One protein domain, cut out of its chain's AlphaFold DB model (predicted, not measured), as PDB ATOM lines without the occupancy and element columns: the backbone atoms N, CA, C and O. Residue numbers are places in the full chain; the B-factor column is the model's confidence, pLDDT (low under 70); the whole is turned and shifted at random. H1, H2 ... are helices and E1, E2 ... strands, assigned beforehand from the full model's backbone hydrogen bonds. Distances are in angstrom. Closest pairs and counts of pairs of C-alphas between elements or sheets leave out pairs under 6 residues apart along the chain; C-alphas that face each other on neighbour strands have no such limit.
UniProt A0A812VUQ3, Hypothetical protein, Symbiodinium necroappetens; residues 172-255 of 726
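This is residues 172 to 255 of the 726 residues of the protein "Hypothetical protein" of Symbiodinium necroappetens (UniProt A0A812VUQ3). A small ribbon of two short strands, E1 and E2, lies near the middle, with the helical hairpin of H2 and H3 reaching to one end of the domain and H5 set off at the other end, touching no helix. H1 packs on E1, and H4 runs off from the end of E2. The 84 printed residues hold five named helices and two named strands, in the order H1 E1 H2 H3 E2 H4 H5; the sheet E1 - E2 is antiparallel and the class is mostly helix. The whole is compact, with a radius of gyration of the C-alphas of 12.7 A, and spans 37 by 27 by 26 A.

H1, residues 172 to 179, begins at C-alpha (-0.554, -15.140, -92.855). E1 is residues 191 to 193, H2 residues 194 to 203, 14.5 A long, and H3 residues 214 to 224, 15.5 A. E2 is residues 231 to 233, H4 residues 234 to 241, and H5 residues 248 to 255, ending at C-alpha (0.393, -26.732, -94.430).

N 192 and O 232 of E1 and E2 are within hydrogen-bond range at 2.9 A. H1 touches H2, about perpendicular at 88 degrees, with C-alphas 179 and 196 closest at 5.2 A. H2 and H3 touch as a hairpin, C-alphas 198 and 217 closest at 6.0 A, at a steep tilt of 40 degrees, opposite ways. H3 and H4 only just touch, with 3 pairs of C-alphas within 8 A, 224 and 236 closest at 5.6 A. H4 and H5 are apart. Every O i to N i+4 pair is within hydrogen-bond range in H1, H2 and H3; H4 and H5 each have 3 of 4.

The C-alphas farthest apart, Met 215 and Thr 253, are 37.2 A apart. The printed part has no cut; H1 to E1 is a long link. Residues 180 to 190, 204 to 209 and 244 to 255 have pLDDT under 70.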
ATOM      1  N   VAL A 172      -1.536 -14.272 -92.184       72.94
ATOM      2  CA  VAL A 172      -0.554 -15.140 -92.855       72.94
ATOM      3  C   VAL A 172       0.471 -14.310 -93.637       72.94
ATOM      4  O   VAL A 172       1.664 -14.595 -93.566       72.94
ATOM      5  N   ASN A 173       0.035 -13.253 -94.330       76.81
ATOM      6  CA  ASN A 173       0.936 -12.394 -95.099       76.81
ATOM      7  C   ASN A 173       1.820 -11.520 -94.186       76.81
ATOM      8  O   ASN A 173       2.977 -11.278 -94.521       76.81
ATOM      9  N   ILE A 174       1.319 -11.103 -93.014       78.44
ATOM     10  CA  ILE A 174       2.121 -10.406 -91.988       78.44
ATOM     11  C   ILE A 174       3.252 -11.308 -91.483       78.44
ATOM     12  O   ILE A 174       4.406 -10.887 -91.475       78.44
ATOM     13  N   VAL A 175       2.937 -12.552 -91.102       75.88
ATOM     14  CA  VAL A 175       3.940 -13.510 -90.604       75.88
ATOM     15  C   VAL A 175       4.986 -13.810 -91.683       75.88
ATOM     16  O   VAL A 175       6.176 -13.669 -91.419       75.88
ATOM     17  N   LYS A 176       4.563 -14.103 -92.924       73.69
ATOM     18  CA  LYS A 176       5.483 -14.328 -94.058       73.69
ATOM     19  C   LYS A 176       6.411 -13.139 -94.338       73.69
ATOM     20  O   LYS A 176       7.575 -13.342 -94.665       73.69
ATOM     21  N   PHE A 177       5.918 -11.906 -94.212       77.06
ATOM     22  CA  PHE A 177       6.728 -10.702 -94.415       77.06
ATOM     23  C   PHE A 177       7.756 -10.461 -93.295       77.06
ATOM     24  O   PHE A 177       8.814  -9.901 -93.568       77.06
ATOM     25  N   LEU A 178       7.455 -10.865 -92.056       76.56
ATOM     26  CA  LEU A 178       8.285 -10.579 -90.880       76.56
ATOM     27  C   LEU A 178       9.305 -11.672 -90.527       76.56
ATOM     28  O   LEU A 178      10.328 -11.349 -89.925       76.56
ATOM     29  N   ASP A 179       9.043 -12.934 -90.874       72.50
ATOM     30  CA  ASP A 179       9.915 -14.061 -90.500       72.50
ATOM     31  C   ASP A 179      11.161 -14.187 -91.408       72.50
ATOM     32  O   ASP A 179      12.254 -14.475 -90.925       72.50
ATOM     33  N   MET A 180      11.002 -13.844 -92.696       60.91
ATOM     34  CA  MET A 180      11.969 -13.968 -93.803       60.91
ATOM     35  C   MET A 180      12.446 -15.395 -94.136       60.91
ATOM     36  O   MET A 180      12.965 -16.131 -93.306       60.91
ATOM     37  N   GLU A 181      12.416 -15.725 -95.429       51.81
ATOM     38  CA  GLU A 181      12.823 -17.029 -95.991       51.81
ATOM     39  C   GLU A 181      14.342 -17.325 -95.896       51.81
ATOM     40  O   GLU A 181      14.791 -18.393 -96.299       51.81
ATOM     41  N   GLU A 182      15.141 -16.406 -95.340       47.19
ATOM     42  CA  GLU A 182      16.579 -16.580 -95.054       47.19
ATOM     43  C   GLU A 182      16.844 -17.101 -93.618       47.19
ATOM     44  O   GLU A 182      17.991 -17.360 -93.248       47.19
ATOM     45  N   GLY A 183      15.805 -17.251 -92.782       42.06
ATOM     46  CA  GLY A 183      15.908 -17.772 -91.416       42.06
ATOM     47  C   GLY A 183      15.750 -19.296 -91.317       42.06
ATOM     48  O   GLY A 183      14.917 -19.891 -91.994       42.06
ATOM     49  N   PHE A 184      16.467 -19.922 -90.373       41.94
ATOM     50  CA  PHE A 184      16.457 -21.375 -90.070       41.94
ATOM     51  C   PHE A 184      15.093 -21.928 -89.578       41.94
ATOM     52  O   PHE A 184      15.014 -23.032 -89.044       41.94
ATOM     53  N   CYS A 185      14.025 -21.132 -89.654       46.34
ATOM     54  CA  CYS A 185      12.730 -21.393 -89.028       46.34
ATOM     55  C   CYS A 185      11.531 -21.069 -89.929       46.34
ATOM     56  O   CYS A 185      10.402 -21.196 -89.463       46.34
ATOM     57  N   ALA A 186      11.748 -20.702 -91.198       47.97
ATOM     58  CA  ALA A 186      10.665 -20.446 -92.144       47.97
ATOM     59  C   ALA A 186       9.754 -21.685 -92.263       47.97
ATOM     60  O   ALA A 186      10.159 -22.726 -92.778       47.97
ATOM     61  N   GLY A 187       8.526 -21.582 -91.741       52.00
ATOM     62  CA  GLY A 187       7.569 -22.694 -91.651       52.00
ATOM     63  C   GLY A 187       7.410 -23.335 -90.263       52.00
ATOM     64  O   GLY A 187       6.518 -24.164 -90.087       52.00
ATOM     65  N   MET A 188       8.189 -22.938 -89.249       51.44
ATOM     66  CA  MET A 188       8.049 -23.422 -87.865       51.44
ATOM     67  C   MET A 188       6.865 -22.777 -87.122       51.44
ATOM     68  O   MET A 188       7.025 -22.019 -86.166       51.44
ATOM     69  N   GLY A 189       5.654 -23.138 -87.549       55.44
ATOM     70  CA  GLY A 189       4.485 -23.197 -86.673       55.44
ATOM     71  C   GLY A 189       4.144 -21.907 -85.922       55.44
ATOM     72  O   GLY A 189       4.048 -21.925 -84.698       55.44
ATOM     73  N   GLY A 190       3.921 -20.791 -86.619       64.44
ATOM     74  CA  GLY A 190       3.364 -19.582 -85.990       64.44
ATOM     75  C   GLY A 190       4.258 -18.910 -84.934       64.44
ATOM     76  O   GLY A 190       3.766 -18.109 -84.135       64.44
ATOM     77  N   LEU A 191       5.551 -19.230 -84.912       72.12
ATOM     78  CA  LEU A 191       6.577 -18.458 -84.214       72.12
ATOM     79  C   LEU A 191       7.137 -17.370 -85.146       72.12
ATOM     80  O   LEU A 191       7.031 -17.474 -86.365       72.12
ATOM     81  N   LEU A 192       7.732 -16.329 -84.566       77.81
ATOM     82  CA  LEU A 192       8.465 -15.280 -85.279       77.81
ATOM     83  C   LEU A 192       9.899 -15.195 -84.755       77.81
ATOM     84  O   LEU A 192      10.112 -15.142 -83.539       77.81
ATOM     85  N   SER A 193      10.882 -15.121 -85.656       82.50
ATOM     86  CA  SER A 193      12.265 -14.817 -85.272       82.50
ATOM     87  C   SER A 193      12.419 -13.370 -84.794       82.50
ATOM     88  O   SER A 193      12.170 -12.419 -85.539       82.50
ATOM     89  N   ALA A 194      12.939 -13.180 -83.577       82.19
ATOM     90  CA  ALA A 194      13.292 -11.856 -83.064       82.19
ATOM     91  C   ALA A 194      14.375 -11.161 -83.917       82.19
ATOM     92  O   ALA A 194      14.406  -9.934 -83.994       82.19
ATOM     93  N   MET A 195      15.249 -11.933 -84.575       80.38
ATOM     94  CA  MET A 195      16.278 -11.409 -85.478       80.38
ATOM     95  C   MET A 195      15.713 -11.087 -86.870       80.38
ATOM     96  O   MET A 195      16.052 -10.043 -87.425       80.38
ATOM     97  N   GLY A 196      14.808 -11.925 -87.395       77.69
ATOM     98  CA  GLY A 196      14.100 -11.674 -88.658       77.69
ATOM     99  C   GLY A 196      13.318 -10.359 -88.621       77.69
ATOM    100  O   GLY A 196      13.574  -9.461 -89.428       77.69
ATOM    101  N   VAL A 197      12.483 -10.179 -87.589       81.50
ATOM    102  CA  VAL A 197      11.712  -8.943 -87.356       81.50
ATOM    103  C   VAL A 197      12.627  -7.712 -87.302       81.50
ATOM    104  O   VAL A 197      12.368  -6.722 -87.988       81.50
ATOM    105  N   ARG A 198      13.735  -7.770 -86.545       83.06
ATOM    106  CA  ARG A 198      14.718  -6.670 -86.461       83.06
ATOM    107  C   ARG A 198      15.295  -6.295 -87.830       83.06
ATOM    108  O   ARG A 198      15.405  -5.104 -88.117       83.06
ATOM    109  N   HIS A 199      15.641  -7.275 -88.666       79.62
ATOM    110  CA  HIS A 199      16.225  -7.041 -89.994       79.62
ATOM    111  C   HIS A 199      15.221  -6.450 -90.986       79.62
ATOM    112  O   HIS A 199      15.569  -5.537 -91.730       79.62
ATOM    113  N   VAL A 200      13.962  -6.903 -90.981       78.62
ATOM    114  CA  VAL A 200      12.908  -6.315 -91.833       78.62
ATOM    115  C   VAL A 200      12.712  -4.829 -91.504       78.62
ATOM    116  O   VAL A 200      12.613  -3.995 -92.407       78.62
ATOM    117  N   LEU A 201      12.726  -4.474 -90.217       81.19
ATOM    118  CA  LEU A 201      12.522  -3.103 -89.745       81.19
ATOM    119  C   LEU A 201      13.735  -2.186 -89.985       81.19
ATOM    120  O   LEU A 201      13.550  -1.027 -90.367       81.19
ATOM    121  N   SER A 202      14.963  -2.691 -89.810       80.12
ATOM    122  CA  SER A 202      16.202  -1.926 -90.040       80.12
ATOM    123  C   SER A 202      16.571  -1.778 -91.522       80.12
ATOM    124  O   SER A 202      17.304  -0.859 -91.885       80.12
ATOM    125  N   LYS A 203      16.044  -2.648 -92.391       75.31
ATOM    126  CA  LYS A 203      16.187  -2.574 -93.855       75.31
ATOM    127  C   LYS A 203      15.080  -1.726 -94.494       75.31
ATOM    128  O   LYS A 203      15.334  -1.016 -95.465       75.31
ATOM    129  N   GLY A 204      13.877  -1.748 -93.910       65.75
ATOM    130  CA  GLY A 204      12.710  -0.998 -94.374       65.75
ATOM    131  C   GLY A 204      12.222  -1.427 -95.762       65.75
ATOM    132  O   GLY A 204      12.650  -2.440 -96.317       65.75
ATOM    133  N   VAL A 205      11.312  -0.640 -96.340       66.38
ATOM    134  CA  VAL A 205      10.836  -0.821 -97.720       66.38
ATOM    135  C   VAL A 205      11.311   0.343 -98.584       66.38
ATOM    136  O   VAL A 205      10.889   1.492 -98.412       66.38
ATOM    137  N   ALA A 206      12.226   0.022 -99.503       58.94
ATOM    138  CA  ALA A 206      12.905   0.971-100.376       58.94
ATOM    139  C   ALA A 206      11.906   1.832-101.166       58.94
ATOM    140  O   ALA A 206      10.992   1.312-101.797       58.94
ATOM    141  N   GLY A 207      12.082   3.156-101.113       58.09
ATOM    142  CA  GLY A 207      11.214   4.132-101.782       58.09
ATOM    143  C   GLY A 207       9.923   4.506-101.040       58.09
ATOM    144  O   GLY A 207       9.345   5.535-101.370       58.09
ATOM    145  N   TYR A 208       9.492   3.743-100.024       59.56
ATOM    146  CA  TYR A 208       8.179   3.938 -99.381       59.56
ATOM    147  C   TYR A 208       8.226   4.232 -97.875       59.56
ATOM    148  O   TYR A 208       7.338   4.909 -97.358       59.56
ATOM    149  N   THR A 209       9.243   3.760 -97.147       65.62
ATOM    150  CA  THR A 209       9.376   4.004 -95.697       65.62
ATOM    151  C   THR A 209      10.833   4.205 -95.294       65.62
ATOM    152  O   THR A 209      11.676   3.378 -95.643       65.62
ATOM    153  N   ARG A 210      11.126   5.221 -94.472       74.69
ATOM    154  CA  ARG A 210      12.427   5.321 -93.787       74.69
ATOM    155  C   ARG A 210      12.592   4.117 -92.834       74.69
ATOM    156  O   ARG A 210      11.656   3.871 -92.057       74.69
ATOM    157  N   PRO A 211      13.741   3.409 -92.856       80.19
ATOM    158  CA  PRO A 211      14.069   2.361 -91.887       80.19
ATOM    159  C   PRO A 211      13.793   2.772 -90.439       80.19
ATOM    160  O   PRO A 211      13.822   3.964 -90.115       80.19
ATOM    161  N   LEU A 212      13.500   1.807 -89.569       82.38
ATOM    162  CA  LEU A 212      13.439   2.073 -88.133       82.38
ATOM    163  C   LEU A 212      14.864   2.158 -87.578       82.38
ATOM    164  O   LEU A 212      15.744   1.378 -87.939       82.38
ATOM    165  N   GLU A 213      15.081   3.135 -86.705       85.38
ATOM    166  CA  GLU A 213      16.351   3.303 -86.003       85.38
ATOM    167  C   GLU A 213      16.508   2.183 -84.953       85.38
ATOM    168  O   GLU A 213      15.494   1.719 -84.423       85.38
ATOM    169  N   PRO A 214      17.735   1.733 -84.618       84.69
ATOM    170  CA  PRO A 214      17.937   0.557 -83.764       84.69
ATOM    171  C   PRO A 214      17.180   0.611 -82.431       84.69
ATOM    172  O   PRO A 214      16.583  -0.382 -82.030       84.69
ATOM    173  N   MET A 215      17.109   1.793 -81.807       84.50
ATOM    174  CA  MET A 215      16.369   2.015 -80.559       84.50
ATOM    175  C   MET A 215      14.859   1.772 -80.702       84.50
ATOM    176  O   MET A 215      14.251   1.213 -79.795       84.50
ATOM    177  N   LEU A 216      14.253   2.120 -81.844       86.12
ATOM    178  CA  LEU A 216      12.845   1.818 -82.135       86.12
ATOM    179  C   LEU A 216      12.636   0.319 -82.396       86.12
ATOM    180  O   LEU A 216      11.624  -0.242 -81.982       86.12
ATOM    181  N   CYS A 217      13.596  -0.354 -83.036       85.88
ATOM    182  CA  CYS A 217      13.554  -1.810 -83.181       85.88
ATOM    183  C   CYS A 217      13.627  -2.510 -81.813       85.88
ATOM    184  O   CYS A 217      12.813  -3.391 -81.544       85.88
ATOM    185  N   ASP A 218      14.544  -2.107 -80.929       85.56
ATOM    186  CA  ASP A 218      14.624  -2.633 -79.559       85.56
ATOM    187  C   ASP A 218      13.352  -2.343 -78.746       85.56
ATOM    188  O   ASP A 218      12.839  -3.242 -78.078       85.56
ATOM    189  N   ALA A 219      12.792  -1.135 -78.856       87.88
ATOM    190  CA  ALA A 219      11.542  -0.751 -78.201       87.88
ATOM    191  C   ALA A 219      10.356  -1.617 -78.654       87.88
ATOM    192  O   ALA A 219       9.667  -2.215 -77.827       87.88
ATOM    193  N   LEU A 220      10.158  -1.785 -79.966       89.06
ATOM    194  CA  LEU A 220       9.109  -2.667 -80.480       89.06
ATOM    195  C   LEU A 220       9.291  -4.108 -79.994       89.06
ATOM    196  O   LEU A 220       8.316  -4.743 -79.591       89.06
ATOM    197  N   MET A 221      10.530  -4.616 -79.997       87.44
ATOM    198  CA  MET A 221      10.816  -5.963 -79.510       87.44
ATOM    199  C   MET A 221      10.466  -6.118 -78.025       87.44
ATOM    200  O   MET A 221       9.878  -7.136 -77.674       87.44
ATOM    201  N   LYS A 222      10.709  -5.112 -77.172       86.94
ATOM    202  CA  LYS A 222      10.237  -5.128 -75.773       86.94
ATOM    203  C   LYS A 222       8.712  -5.143 -75.654       86.94
ATOM    204  O   LYS A 222       8.189  -5.800 -74.757       86.94
ATOM    205  N   ARG A 223       7.998  -4.490 -76.577       86.75
ATOM    206  CA  ARG A 223       6.527  -4.449 -76.590       86.75
ATOM    207  C   ARG A 223       5.872  -5.766 -77.031       86.75
ATOM    208  O   ARG A 223       4.826  -6.111 -76.487       86.75
ATOM    209  N   ILE A 224       6.463  -6.502 -77.981       85.19
ATOM    210  CA  ILE A 224       5.890  -7.759 -78.529       85.19
ATOM    211  C   ILE A 224       6.543  -9.045 -77.986       85.19
ATOM    212  O   ILE A 224       5.941 -10.118 -78.020       85.19
ATOM    213  N   ASN A 225       7.761  -8.960 -77.454       83.75
ATOM    214  CA  ASN A 225       8.536 -10.078 -76.917       83.75
ATOM    215  C   ASN A 225       9.187  -9.673 -75.577       83.75
ATOM    216  O   ASN A 225      10.408  -9.527 -75.492       83.75
ATOM    217  N   PRO A 226       8.388  -9.491 -74.507       75.94
ATOM    218  CA  PRO A 226       8.883  -9.033 -73.204       75.94
ATOM    219  C   PRO A 226       9.830 -10.030 -72.510       75.94
ATOM    220  O   PRO A 226      10.457  -9.694 -71.509       75.94
ATOM    221  N   THR A 227       9.935 -11.254 -73.030       77.88
ATOM    222  CA  THR A 227      10.821 -12.326 -72.559       77.88
ATOM    223  C   THR A 227      12.204 -12.342 -73.221       77.88
ATOM    224  O   THR A 227      12.995 -13.223 -72.902       77.88
ATOM    225  N   ASP A 228      12.501 -11.423 -74.154       80.38
ATOM    226  CA  ASP A 228      13.740 -11.394 -74.963       80.38
ATOM    227  C   ASP A 228      14.061 -12.730 -75.679       80.38
ATOM    228  O   ASP A 228      15.211 -13.027 -76.006       80.38
ATOM    229  N   ALA A 229      13.045 -13.556 -75.948       82.31
ATOM    230  CA  ALA A 229      13.231 -14.893 -76.506       82.31
ATOM    231  C   ALA A 229      13.677 -14.824 -77.977       82.31
ATOM    232  O   ALA A 229      13.187 -13.992 -78.738       82.31
ATOM    233  N   ALA A 230      14.566 -15.721 -78.419       79.94
ATOM    234  CA  ALA A 230      15.025 -15.746 -79.816       79.94
ATOM    235  C   ALA A 230      13.871 -15.956 -80.822       79.94
ATOM    236  O   ALA A 230      13.904 -15.422 -81.935       79.94
ATOM    237  N   PHE A 231      12.832 -16.675 -80.388       81.06
ATOM    238  CA  PHE A 231      11.575 -16.896 -81.097       81.06
ATOM    239  C   PHE A 231      10.407 -16.652 -80.141       81.06
ATOM    240  O   PHE A 231      10.496 -17.006 -78.966       81.06
ATOM    241  N   PHE A 232       9.319 -16.060 -80.630       80.81
ATOM    242  CA  PHE A 232       8.133 -15.748 -79.824       80.81
ATOM    243  C   PHE A 232       6.833 -16.029 -80.603       80.81
ATOM    244  O   PHE A 232       6.862 -16.027 -81.837       80.81
ATOM    245  N   PRO A 233       5.690 -16.286 -79.933       80.75
ATOM    246  CA  PRO A 233       4.433 -16.587 -80.616       80.75
ATOM    247  C   PRO A 233       3.910 -15.396 -81.425       80.75
ATOM    248  O   PRO A 233       3.819 -14.282 -80.904       80.75
ATOM    249  N   ALA A 234       3.465 -15.642 -82.660       76.38
ATOM    250  CA  ALA A 234       2.859 -14.610 -83.500       76.38
ATOM    251  C   ALA A 234       1.628 -13.957 -82.838       76.38
ATOM    252  O   ALA A 234       1.393 -12.770 -83.034       76.38
ATOM    253  N   ASP A 235       0.884 -14.668 -81.985       74.19
ATOM    254  CA  ASP A 235      -0.261 -14.112 -81.244       74.19
ATOM    255  C   ASP A 235       0.082 -12.861 -80.402       74.19
ATOM    256  O   ASP A 235      -0.736 -11.949 -80.276       74.19
ATOM    257  N   HIS A 236       1.324 -12.731 -79.915       77.06
ATOM    258  CA  HIS A 236       1.770 -11.513 -79.227       77.06
ATOM    259  C   HIS A 236       1.711 -10.276 -80.139       77.06
ATOM    260  O   HIS A 236       1.347  -9.187 -79.697       77.06
ATOM    261  N   LEU A 237       2.029 -10.452 -81.424       81.50
ATOM    262  CA  LEU A 237       1.864  -9.431 -82.452       81.50
ATOM    263  C   LEU A 237       0.392  -9.315 -82.898       81.50
ATOM    264  O   LEU A 237      -0.074  -8.213 -83.192       81.50
ATOM    265  N   GLY A 238      -0.362 -10.417 -82.891       77.38
ATOM    266  CA  GLY A 238      -1.803 -10.434 -83.175       77.38
ATOM    267  C   GLY A 238      -2.614  -9.536 -82.239       77.38
ATOM    268  O   GLY A 238      -3.458  -8.771 -82.708       77.38
ATOM    269  N   ARG A 239      -2.281  -9.522 -80.938       79.38
ATOM    270  CA  ARG A 239      -2.854  -8.587 -79.949       79.38
ATOM    271  C   ARG A 239      -2.627  -7.113 -80.303       79.38
ATOM    272  O   ARG A 239      -3.511  -6.296 -80.066       79.38
ATOM    273  N   LEU A 240      -1.480  -6.769 -80.893       82.44
ATOM    274  CA  LEU A 240      -1.167  -5.403 -81.327       82.44
ATOM    275  C   LEU A 240      -1.917  -5.020 -82.616       82.44
ATOM    276  O   LEU A 240      -2.366  -3.885 -82.767       82.44
ATOM    277  N   ILE A 241      -2.076  -5.963 -83.546       81.50
ATOM    278  CA  ILE A 241      -2.702  -5.732 -84.859       81.50
ATOM    279  C   ILE A 241      -4.244  -5.853 -84.809       81.50
ATOM    280  O   ILE A 241      -4.923  -5.383 -85.721       81.50
ATOM    281  N   ASP A 242      -4.800  -6.417 -83.730       77.88
ATOM    282  CA  ASP A 242      -6.225  -6.763 -83.572       77.88
ATOM    283  C   ASP A 242      -6.726  -7.632 -84.746       77.88
ATOM    284  O   ASP A 242      -7.689  -7.334 -85.464       77.88
ATOM    285  N   MET A 243      -5.966  -8.704 -84.983       71.19
ATOM    286  CA  MET A 243      -6.180  -9.705 -86.025       71.19
ATOM    287  C   MET A 243      -5.605 -11.050 -85.550       71.19
ATOM    288  O   MET A 243      -4.467 -11.071 -85.072       71.19
ATOM    289  N   PRO A 244      -6.325 -12.178 -85.697       60.50
ATOM    290  CA  PRO A 244      -5.776 -13.488 -85.364       60.50
ATOM    291  C   PRO A 244      -4.610 -13.825 -86.304       60.50
ATOM    292  O   PRO A 244      -4.781 -13.894 -87.524       60.50
ATOM    293  N   LEU A 245      -3.423 -14.033 -85.733       64.25
ATOM    294  CA  LEU A 245      -2.262 -14.561 -86.452       64.25
ATOM    295  C   LEU A 245      -2.196 -16.087 -86.258       64.25
ATOM    296  O   LEU A 245      -2.589 -16.574 -85.196       64.25
ATOM    297  N   PRO A 246      -1.740 -16.858 -87.264       60.22
ATOM    298  CA  PRO A 246      -1.768 -18.317 -87.202       60.22
ATOM    299  C   PRO A 246      -0.890 -18.840 -86.060       60.22
ATOM    300  O   PRO A 246       0.321 -18.627 -86.048       60.22
ATOM    301  N   THR A 247      -1.501 -19.554 -85.117       57.34
ATOM    302  CA  THR A 247      -0.803 -20.286 -84.049       57.34
ATOM    303  C   THR A 247      -0.229 -21.609 -84.564       57.34
ATOM    304  O   THR A 247      -0.635 -22.100 -85.618       57.34
ATOM    305  N   ALA A 248       0.703 -22.213 -83.818       52.66
ATOM    306  CA  ALA A 248       1.415 -23.431 -84.221       52.66
ATOM    307  C   ALA A 248       0.501 -24.550 -84.739       52.66
ATOM    308  O   ALA A 248       0.662 -25.014 -85.867       52.66
ATOM    309  N   THR A 249      -0.513 -24.921 -83.959       49.25
ATOM    310  CA  THR A 249      -1.508 -25.937 -84.328       49.25
ATOM    311  C   THR A 249      -2.300 -25.575 -85.585       49.25
ATOM    312  O   THR A 249      -2.578 -26.454 -86.396       49.25
ATOM    313  N   GLN A 250      -2.627 -24.298 -85.801       49.72
ATOM    314  CA  GLN A 250      -3.325 -23.861 -87.014       49.72
ATOM    315  C   GLN A 250      -2.416 -23.920 -88.248       49.72
ATOM    316  O   GLN A 250      -2.864 -24.351 -89.311       49.72
ATOM    317  N   TYR A 251      -1.142 -23.541 -88.104       49.09
ATOM    318  CA  TYR A 251      -0.170 -23.530 -89.198       49.09
ATOM    319  C   TYR A 251       0.032 -24.929 -89.798       49.09
ATOM    320  O   TYR A 251      -0.023 -25.072 -91.017       49.09
ATOM    321  N   TYR A 252       0.154 -25.972 -88.964       47.44
ATOM    322  CA  TYR A 252       0.229 -27.358 -89.447       47.44
ATOM    323  C   TYR A 252      -1.024 -27.764 -90.239       47.44
ATOM    324  O   TYR A 252      -0.897 -28.237 -91.364       47.44
ATOM    325  N   THR A 253      -2.234 -27.474 -89.741       49.00
ATOM    326  CA  THR A 253      -3.483 -27.801 -90.470       49.00
ATOM    327  C   THR A 253      -3.692 -27.005 -91.768       49.00
ATOM    328  O   THR A 253      -4.540 -27.370 -92.588       49.00
ATOM    329  N   TRP A 254      -2.950 -25.909 -91.959       49.00
ATOM    330  CA  TRP A 254      -2.903 -25.145 -93.206       49.00
ATOM    331  C   TRP A 254      -1.847 -25.707 -94.168       49.00
ATOM    332  O   TRP A 254      -2.147 -25.880 -95.349       49.00
ATOM    333  N   ALA A 255      -0.663 -26.075 -93.662       47.88
ATOM    334  CA  ALA A 255       0.393 -26.732 -94.430       47.88
ATOM    335  C   ALA A 255      -0.072 -28.090 -94.988       47.88
ATOM    336  O   ALA A 255      -0.064 -28.272 -96.204       47.88
TER     337      ALA A 255